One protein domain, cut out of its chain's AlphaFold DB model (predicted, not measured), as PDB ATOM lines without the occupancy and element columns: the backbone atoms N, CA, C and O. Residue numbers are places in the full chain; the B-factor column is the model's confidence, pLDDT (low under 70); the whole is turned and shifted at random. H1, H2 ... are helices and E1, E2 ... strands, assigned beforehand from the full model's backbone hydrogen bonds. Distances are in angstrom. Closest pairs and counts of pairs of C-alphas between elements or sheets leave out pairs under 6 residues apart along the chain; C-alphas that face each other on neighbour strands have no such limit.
ATOM      1  N   ALA A   2     379.831 388.364 289.777       58.97
ATOM      2  CA  ALA A   2     379.257 387.002 289.758       58.97
ATOM      3  C   ALA A   2     378.182 386.688 288.680       58.97
ATOM      4  O   ALA A   2     378.009 385.536 288.294       58.97
ATOM      5  N   LEU A   3     377.450 387.702 288.193       50.19
ATOM      6  CA  LEU A   3     376.511 387.553 287.066       50.19
ATOM      7  C   LEU A   3     377.237 387.563 285.707       50.19
ATOM      8  O   LEU A   3     376.845 386.857 284.790       50.19
ATOM      9  N   LYS A   4     378.316 388.352 285.584       53.44
ATOM     10  CA  LYS A   4     379.105 388.482 284.343       53.44
ATOM     11  C   LYS A   4     380.003 387.269 284.094       53.44
ATOM     12  O   LYS A   4     380.293 386.964 282.949       53.44
ATOM     13  N   ASP A   5     380.441 386.603 285.161       65.31
ATOM     14  CA  ASP A   5     381.240 385.374 285.096       65.31
ATOM     15  C   ASP A   5     380.393 384.087 285.197       65.31
ATOM     16  O   ASP A   5     380.940 382.987 285.232       65.31
ATOM     17  N   GLY A   6     379.058 384.216 285.223       65.00
ATOM     18  CA  GLY A   6     378.112 383.097 285.138       65.00
ATOM     19  C   GLY A   6     378.050 382.183 286.366       65.00
ATOM     20  O   GLY A   6     377.395 381.138 286.315       65.00
ATOM     21  N   ARG A   7     378.715 382.546 287.472       73.12
ATOM     22  CA  ARG A   7     378.698 381.756 288.715       73.12
ATOM     23  C   ARG A   7     377.337 381.790 289.400       73.12
ATOM     24  O   ARG A   7     376.909 380.764 289.927       73.12
ATOM     25  N   LEU A   8     376.658 382.937 289.344       73.38
ATOM     26  CA  LEU A   8     375.264 383.087 289.762       73.38
ATOM     27  C   LEU A   8     374.353 383.145 288.538       73.38
ATOM     28  O   LEU A   8     374.633 383.869 287.580       73.38
ATOM     29  N   ARG A   9     373.250 382.404 288.595       72.25
ATOM     30  CA  ARG A   9     372.213 382.363 287.563       72.25
ATOM     31  C   ARG A   9     370.906 382.928 288.112       72.25
ATOM     32  O   ARG A   9     370.652 382.805 289.313       72.25
ATOM     33  N   PRO A  10     370.060 383.529 287.255       65.75
ATOM     34  CA  PRO A  10     368.678 383.794 287.613       65.75
ATOM     35  C   PRO A  10     368.045 382.522 288.171       65.75
ATOM     36  O   PRO A  10     368.071 381.472 287.530       65.75
ATOM     37  N   GLY A  11     367.548 382.635 289.394       68.69
ATOM     38  CA  GLY A  11     366.908 381.548 290.106       68.69
ATOM     39  C   GLY A  11     367.735 380.707 291.051       68.69
ATOM     40  O   GLY A  11     367.203 379.801 291.691       68.69
ATOM     41  N   ASP A  12     369.004 381.056 291.208       79.25
ATOM     42  CA  ASP A  12     369.778 380.583 292.340       79.25
ATOM     43  C   ASP A  12     369.180 381.151 293.643       79.25
ATOM     44  O   ASP A  12     369.046 382.364 293.825       79.25
ATOM     45  N   GLN A  13     368.826 380.264 294.569       81.12
ATOM     46  CA  GLN A  13     368.318 380.618 295.891       81.12
ATOM     47  C   GLN A  13     369.478 380.800 296.858       81.12
ATOM     48  O   GLN A  13     370.234 379.859 297.096       81.12
ATOM     49  N   VAL A  14     369.612 381.980 297.464       85.38
ATOM     50  CA  VAL A  14     370.660 382.208 298.467       85.38
ATOM     51  C   VAL A  14     370.271 381.545 299.785       85.38
ATOM     52  O   VAL A  14     369.355 381.989 300.471       85.38
ATOM     53  N   LEU A  15     370.997 380.493 300.154       85.62
ATOM     54  CA  LEU A  15     370.777 379.754 301.396       85.62
ATOM     55  C   LEU A  15     371.535 380.366 302.576       85.62
ATOM     56  O   LEU A  15     371.057 380.336 303.712       85.62
ATOM     57  N   GLN A  16     372.745 380.872 302.321       88.00
ATOM     58  CA  GLN A  16     373.688 381.281 303.361       88.00
ATOM     59  C   GLN A  16     374.637 382.372 302.861       88.00
ATOM     60  O   GLN A  16     375.047 382.352 301.699       88.00
ATOM     61  N   VAL A  17     375.045 383.272 303.758       89.88
ATOM     62  CA  VAL A  17     376.096 384.272 303.515       89.88
ATOM     63  C   VAL A  17     377.107 384.276 304.663       89.88
ATOM     64  O   VAL A  17     376.711 384.392 305.817       89.88
ATOM     65  N   ASN A  18     378.406 384.130 304.379       84.31
ATOM     66  CA  ASN A  18     379.492 384.158 305.377       84.31
ATOM     67  C   ASN A  18     379.200 383.332 306.652       84.31
ATOM     68  O   ASN A  18     379.446 383.777 307.769       84.31
ATOM     69  N   SER A  19     378.672 382.118 306.484       83.00
ATOM     70  CA  SER A  19     378.236 381.193 307.550       83.00
ATOM     71  C   SER A  19     376.859 381.459 308.189       83.00
ATOM     72  O   SER A  19     376.383 380.631 308.963       83.00
ATOM     73  N   ILE A  20     376.153 382.531 307.827       85.38
ATOM     74  CA  ILE A  20     374.809 382.859 308.337       85.38
ATOM     75  C   ILE A  20     373.733 382.269 307.427       85.38
ATOM     76  O   ILE A  20     373.634 382.659 306.262       85.38
ATOM     77  N   HIS A  21     372.921 381.346 307.952       88.31
ATOM     78  CA  HIS A  21     371.774 380.788 307.230       88.31
ATOM     79  C   HIS A  21     370.658 381.824 307.097       88.31
ATOM     80  O   HIS A  21     370.304 382.503 308.058       88.31
ATOM     81  N   LEU A  22     370.106 381.931 305.892       85.62
ATOM     82  CA  LEU A  22     369.052 382.887 305.547       85.62
ATOM     83  C   LEU A  22     367.676 382.213 305.437       85.62
ATOM     84  O   LEU A  22     366.651 382.888 305.452       85.62
ATOM     85  N   ILE A  23     367.640 380.881 305.347       84.81
ATOM     86  CA  ILE A  23     366.400 380.103 305.290       84.81
ATOM     87  C   ILE A  23     365.644 380.217 306.618       84.81
ATOM     88  O   ILE A  23     366.212 379.991 307.683       84.81
ATOM     89  N   GLY A  24     364.359 380.575 306.541       75.44
ATOM     90  CA  GLY A  24     363.499 380.809 307.708       75.44
ATOM     91  C   GLY A  24     363.685 382.178 308.374       75.44
ATOM     92  O   GLY A  24     362.961 382.497 309.314       75.44
ATOM     93  N   MET A  25     364.616 383.002 307.886       83.19
ATOM     94  CA  MET A  25     364.842 384.356 308.384       83.19
ATOM     95  C   MET A  25     363.880 385.353 307.710       83.19
ATOM     96  O   MET A  25     363.654 385.260 306.499       83.19
ATOM     97  N   PRO A  26     363.339 386.349 308.437       75.88
ATOM     98  CA  PRO A  26     362.583 387.435 307.822       75.88
ATOM     99  C   PRO A  26     363.426 388.191 306.785       75.88
ATOM    100  O   PRO A  26     364.609 388.456 307.010       75.88
ATOM    101  N   PHE A  27     362.807 388.612 305.677       73.12
ATOM    102  CA  PHE A  27     363.496 389.254 304.546       73.12
ATOM    103  C   PHE A  27     364.418 390.411 304.960       73.12
ATOM    104  O   PHE A  27     365.564 390.488 304.521       73.12
ATOM    105  N   GLY A  28     363.939 391.298 305.838       75.62
ATOM    106  CA  GLY A  28     364.723 392.449 306.294       75.62
ATOM    107  C   GLY A  28     365.988 392.050 307.060       75.62
ATOM    108  O   GLY A  28     367.033 392.681 306.908       75.62
ATOM    109  N   GLU A  29     365.926 390.973 307.841       79.38
ATOM    110  CA  GLU A  29     367.074 390.472 308.590       79.38
ATOM    111  C   GLU A  29     368.062 389.738 307.676       79.38
ATOM    112  O   GLU A  29     369.271 389.970 307.767       79.38
ATOM    113  N   ALA A  30     367.546 388.950 306.728       78.00
ATOM    114  CA  ALA A  30     368.359 388.298 305.709       78.00
ATOM    115  C   ALA A  30     369.134 389.333 304.880       78.00
ATOM    116  O   ALA A  30     370.352 389.230 304.722       78.00
ATOM    117  N   MET A  31     368.456 390.395 304.436       84.25
ATOM    118  CA  MET A  31     369.067 391.481 303.669       84.25
ATOM    119  C   MET A  31     370.127 392.240 304.475       84.25
ATOM    120  O   MET A  31     371.197 392.560 303.955       84.25
ATOM    121  N   ARG A  32     369.873 392.484 305.767       83.25
ATOM    122  CA  ARG A  32     370.844 393.112 306.673       83.25
ATOM    123  C   ARG A  32     372.122 392.279 306.790       83.25
ATOM    124  O   ARG A  32     373.212 392.847 306.730       83.25
ATOM    125  N   ASN A  33     372.003 390.959 306.927       84.50
ATOM    126  CA  ASN A  33     373.151 390.054 307.024       84.50
ATOM    127  C   ASN A  33     373.953 389.992 305.717       84.50
ATOM    128  O   ASN A  33     375.179 390.085 305.754       84.50
ATOM    129  N   ILE A  34     373.276 389.938 304.566       86.19
ATOM    130  CA  ILE A  34     373.920 390.010 303.244       86.19
ATOM    131  C   ILE A  34     374.690 391.326 303.089       86.19
ATOM    132  O   ILE A  34     375.855 391.331 302.695       86.19
ATOM    133  N   TYR A  35     374.056 392.450 303.424       85.00
ATOM    134  CA  TYR A  35     374.663 393.771 303.288       85.00
ATOM    135  C   TYR A  35     375.857 393.968 304.229       85.00
ATOM    136  O   TYR A  35     376.876 394.537 303.833       85.00
ATOM    137  N   LYS A  36     375.756 393.463 305.462       83.25
ATOM    138  CA  LYS A  36     376.856 393.453 306.430       83.25
ATOM    139  C   LYS A  36     378.045 392.647 305.903       83.25
ATOM    140  O   LYS A  36     379.145 393.185 305.824       83.25
ATOM    141  N   ALA A  37     377.804 391.415 305.458       82.62
ATOM    142  CA  ALA A  37     378.829 390.557 304.876       82.62
ATOM    143  C   ALA A  37     379.501 391.200 303.650       82.62
ATOM    144  O   ALA A  37     380.711 391.085 303.477       82.62
ATOM    145  N   TYR A  38     378.738 391.919 302.819       83.75
ATOM    146  CA  TYR A  38     379.276 392.642 301.665       83.75
ATOM    147  C   TYR A  38     380.207 393.785 302.086       83.75
ATOM    148  O   TYR A  38     381.273 393.947 301.500       83.75
ATOM    149  N   LYS A  39     379.835 394.554 303.116       78.62
ATOM    150  CA  LYS A  39     380.678 395.632 303.656       78.62
ATOM    151  C   LYS A  39     381.962 395.112 304.288       78.62
ATOM    152  O   LYS A  39     383.013 395.706 304.088       78.62
ATOM    153  N   GLU A  40     381.868 394.016 305.031       77.31
ATOM    154  CA  GLU A  40     383.013 393.379 305.687       77.31
ATOM    155  C   GLU A  40     383.966 392.722 304.679       77.31
ATOM    156  O   GLU A  40     385.156 392.611 304.952       77.31
ATOM    157  N   ALA A  41     383.465 392.346 303.496       70.19
ATOM    158  CA  ALA A  41     384.255 391.801 302.394       70.19
ATOM    159  C   ALA A  41     385.114 392.839 301.645       70.19
ATOM    160  O   ALA A  41     385.930 392.465 300.801       70.19
ATOM    161  N   ILE A  42     384.945 394.137 301.920       62.50
ATOM    162  CA  ILE A  42     385.775 395.191 301.330       62.50
ATOM    163  C   ILE A  42     387.078 395.266 302.141       62.50
ATOM    164  O   ILE A  42     387.017 395.553 303.338       62.50
ATOM    165  N   PRO A  43     388.258 395.037 301.535       59.19
ATOM    166  CA  PRO A  43     389.526 395.215 302.231       59.19
ATOM    167  C   PRO A  43     389.636 396.654 302.741       59.19
ATOM    168  O   PRO A  43     389.430 397.598 301.973       59.19
ATOM    169  N   ALA A  44     389.966 396.836 304.020       56.03
ATOM    170  CA  ALA A  44     390.332 398.154 304.526       56.03
ATOM    171  C   ALA A  44     391.529 398.695 303.715       56.03
ATOM    172  O   ALA A  44     392.402 397.905 303.335       56.03
ATOM    173  N   PRO A  45     391.596 400.009 303.426       54.91
ATOM    174  CA  PRO A  45     392.784 400.586 302.813       54.91
ATOM    175  C   PRO A  45     393.988 400.276 303.707       54.91
ATOM    176  O   PRO A  45     393.990 400.582 304.898       54.91
ATOM    177  N   SER A  60     389.033 389.286 303.006       58.97
ATOM    178  CA  SER A  60     387.672 389.297 303.521       58.97
ATOM    179  C   SER A  60     386.773 388.724 302.427       58.97
ATOM    180  O   SER A  60     386.382 389.408 301.484       58.97
ATOM    181  N   ARG A  61     386.550 387.408 302.456       68.38
ATOM    182  CA  ARG A  61     385.823 386.711 301.393       68.38
ATOM    183  C   ARG A  61     384.332 386.893 301.623       68.38
ATOM    184  O   ARG A  61     383.830 386.660 302.718       68.38
ATOM    185  N   PHE A  62     383.627 387.254 300.560       81.69
ATOM    186  CA  PHE A  62     382.174 387.176 300.507       81.69
ATOM    187  C   PHE A  62     381.772 385.792 299.989       81.69
ATOM    188  O   PHE A  62     381.897 385.508 298.796       81.69
ATOM    189  N   LEU A  63     381.343 384.914 300.892       82.62
ATOM    190  CA  LEU A  63     380.958 383.538 300.605       82.62
ATOM    191  C   LEU A  63     379.432 383.415 300.571       82.62
ATOM    192  O   LEU A  63     378.765 383.643 301.577       82.62
ATOM    193  N   LEU A  64     378.896 383.008 299.422       85.44
ATOM    194  CA  LEU A  64     377.481 382.690 299.232       85.44
ATOM    195  C   LEU A  64     377.316 381.183 299.037       85.44
ATOM    196  O   LEU A  64     377.995 380.599 298.194       85.44
ATOM    197  N   SER A  65     376.378 380.581 299.766       84.81
ATOM    198  CA  SER A  65     375.853 379.253 299.443       84.81
ATOM    199  C   SER A  65     374.534 379.417 298.704       84.81
ATOM    200  O   SER A  65     373.638 380.109 299.199       84.81
ATOM    201  N   VAL A  66     374.422 378.807 297.526       85.38
ATOM    202  CA  VAL A  66     373.223 378.886 296.691       85.38
ATOM    203  C   VAL A  66     372.683 377.501 296.371       85.38
ATOM    204  O   VAL A  66     373.446 376.580 296.086       85.38
ATOM    205  N   PHE A  67     371.363 377.363 296.395       82.62
ATOM    206  CA  PHE A  67     370.671 376.215 295.834       82.62
ATOM    207  C   PHE A  67     370.228 376.548 294.418       82.62
ATOM    208  O   PHE A  67     369.558 377.556 294.189       82.62
ATOM    209  N   ARG A  68     370.601 375.688 293.476       79.25
ATOM    210  CA  ARG A  68     370.137 375.767 292.098       79.25
ATOM    211  C   ARG A  68     369.095 374.671 291.882       79.25
ATOM    212  O   ARG A  68     369.488 373.504 291.885       79.25
ATOM    213  N   PRO A  69     367.807 375.008 291.720       70.81
ATOM    214  CA  PRO A  69     366.803 374.015 291.364       70.81
ATOM    215  C   PRO A  69     367.108 373.403 289.986       70.81
ATOM    216  O   PRO A  69     367.624 374.077 289.093       70.81
ATOM    217  N   GLU A  70     366.837 372.103 289.852       62.19
ATOM    218  CA  GLU A  70     367.114 371.294 288.653       62.19
ATOM    219  C   GLU A  70     366.207 371.701 287.481       62.19
ATOM    220  O   GLU A  70     366.654 371.825 286.340       62.19
ATOM    221  N   GLU A  71     364.955 372.044 287.794       56.69
ATOM    222  CA  GLU A  71     364.135 372.887 286.938       56.69
ATOM    223  C   GLU A  71     364.645 374.320 287.054       56.69
ATOM    224  O   GLU A  71     364.477 374.992 288.077       56.69
ATOM    225  N   VAL A  72     365.285 374.793 285.984       50.91
ATOM    226  CA  VAL A  72     365.620 376.203 285.839       50.91
ATOM    227  C   VAL A  72     364.301 376.945 285.681       50.91
ATOM    228  O   VAL A  72     363.842 377.215 284.575       50.91
ATOM    229  N   ASN A  73     363.681 377.287 286.804       45.69
ATOM    230  CA  ASN A  73     362.730 378.368 286.830       45.69
ATOM    231  C   ASN A  73     363.555 379.618 286.481       45.69
ATOM    232  O   ASN A  73     364.107 380.270 287.352       45.69
ATOM    233  N   THR A  74     363.747 379.907 285.190       44.16
ATOM    234  CA  THR A  74     364.328 381.168 284.691       44.16
ATOM    235  C   THR A  74     363.401 382.350 284.982       44.16
ATOM    236  O   THR A  74     363.774 383.510 284.811       44.16
ATOM    237  N   LYS A  75     362.203 382.031 285.464       46.25
ATOM    238  CA  LYS A  75     361.020 382.846 285.601       46.25
ATOM    239  C   LYS A  75     360.745 383.183 287.065       46.25
ATOM    240  O   LYS A  75     359.617 383.125 287.541       46.25
ATOM    241  N   TRP A  76     361.769 383.627 287.793       44.66
ATOM    242  CA  TRP A  76     361.570 384.258 289.114       44.66
ATOM    243  C   TRP A  76     360.731 385.548 289.031       44.66
ATOM    244  O   TRP A  76     360.436 386.153 290.056       44.66
ATOM    245  N   HIS A  77     360.337 385.934 287.810       49.34
ATOM    246  CA  HIS A  77     359.455 387.037 287.463       49.34
ATOM    247  C   HIS A  77     358.160 386.592 286.743       49.34
ATOM    248  O   HIS A  77     357.379 387.469 286.393       49.34
TER     249      HIS A  77
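AT A GLANCE: This is residues 2 to 45 and 60 to 77 of the 187 residues of the protein "PDZ/DHR/GLGF domain protein" of Opisthorchis viverrini (UniProt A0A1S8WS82). There is little regular structure here: a small two-stranded ribbon, E1 and E2, with one helix, H1, packed chiefly on E1 through its residues 30 to 38, while most of the printed residues lie outside these named elements. Residues 2 to 7 stick out. The printed part has 62 residues, 23 of them in named elements, in the order E1, H1, E2; the class is mixed and the sheet antiparallel. It is only just loose, close to compact, with a radius of gyration of the C-alphas of 12.9 A and spans of 41 by 29 by 19 A.

IN THESE COORDINATES: E1, residues 13 to 17, measures 11.5 A and begins at C-alpha 13 (368.318, 380.618, 295.891). E2, residues 64 to 67, measures 10.0 A and ends at C-alpha 67 (370.671, 376.215, 295.834). H1, residues 27 to 40, measures 20.0 A.

HOW THE PARTS SIT: E1 and E2 are antiparallel at 152 degrees, with N 13 and O 67 within hydrogen-bond range at 2.8 A. The closest C-alphas of E1 and H1, Val 17 and Ile 34, are 6.1 A apart. In H1 every O i to N i+4 pair is within hydrogen-bond range.

THE WHOLE: Residues 46 to 59 are not printed; C-alphas 45 and 60 are 12.4 A apart. The link E1 to H1 is short. The pLDDT is under 70 in 21 residues, among them 70 to 77.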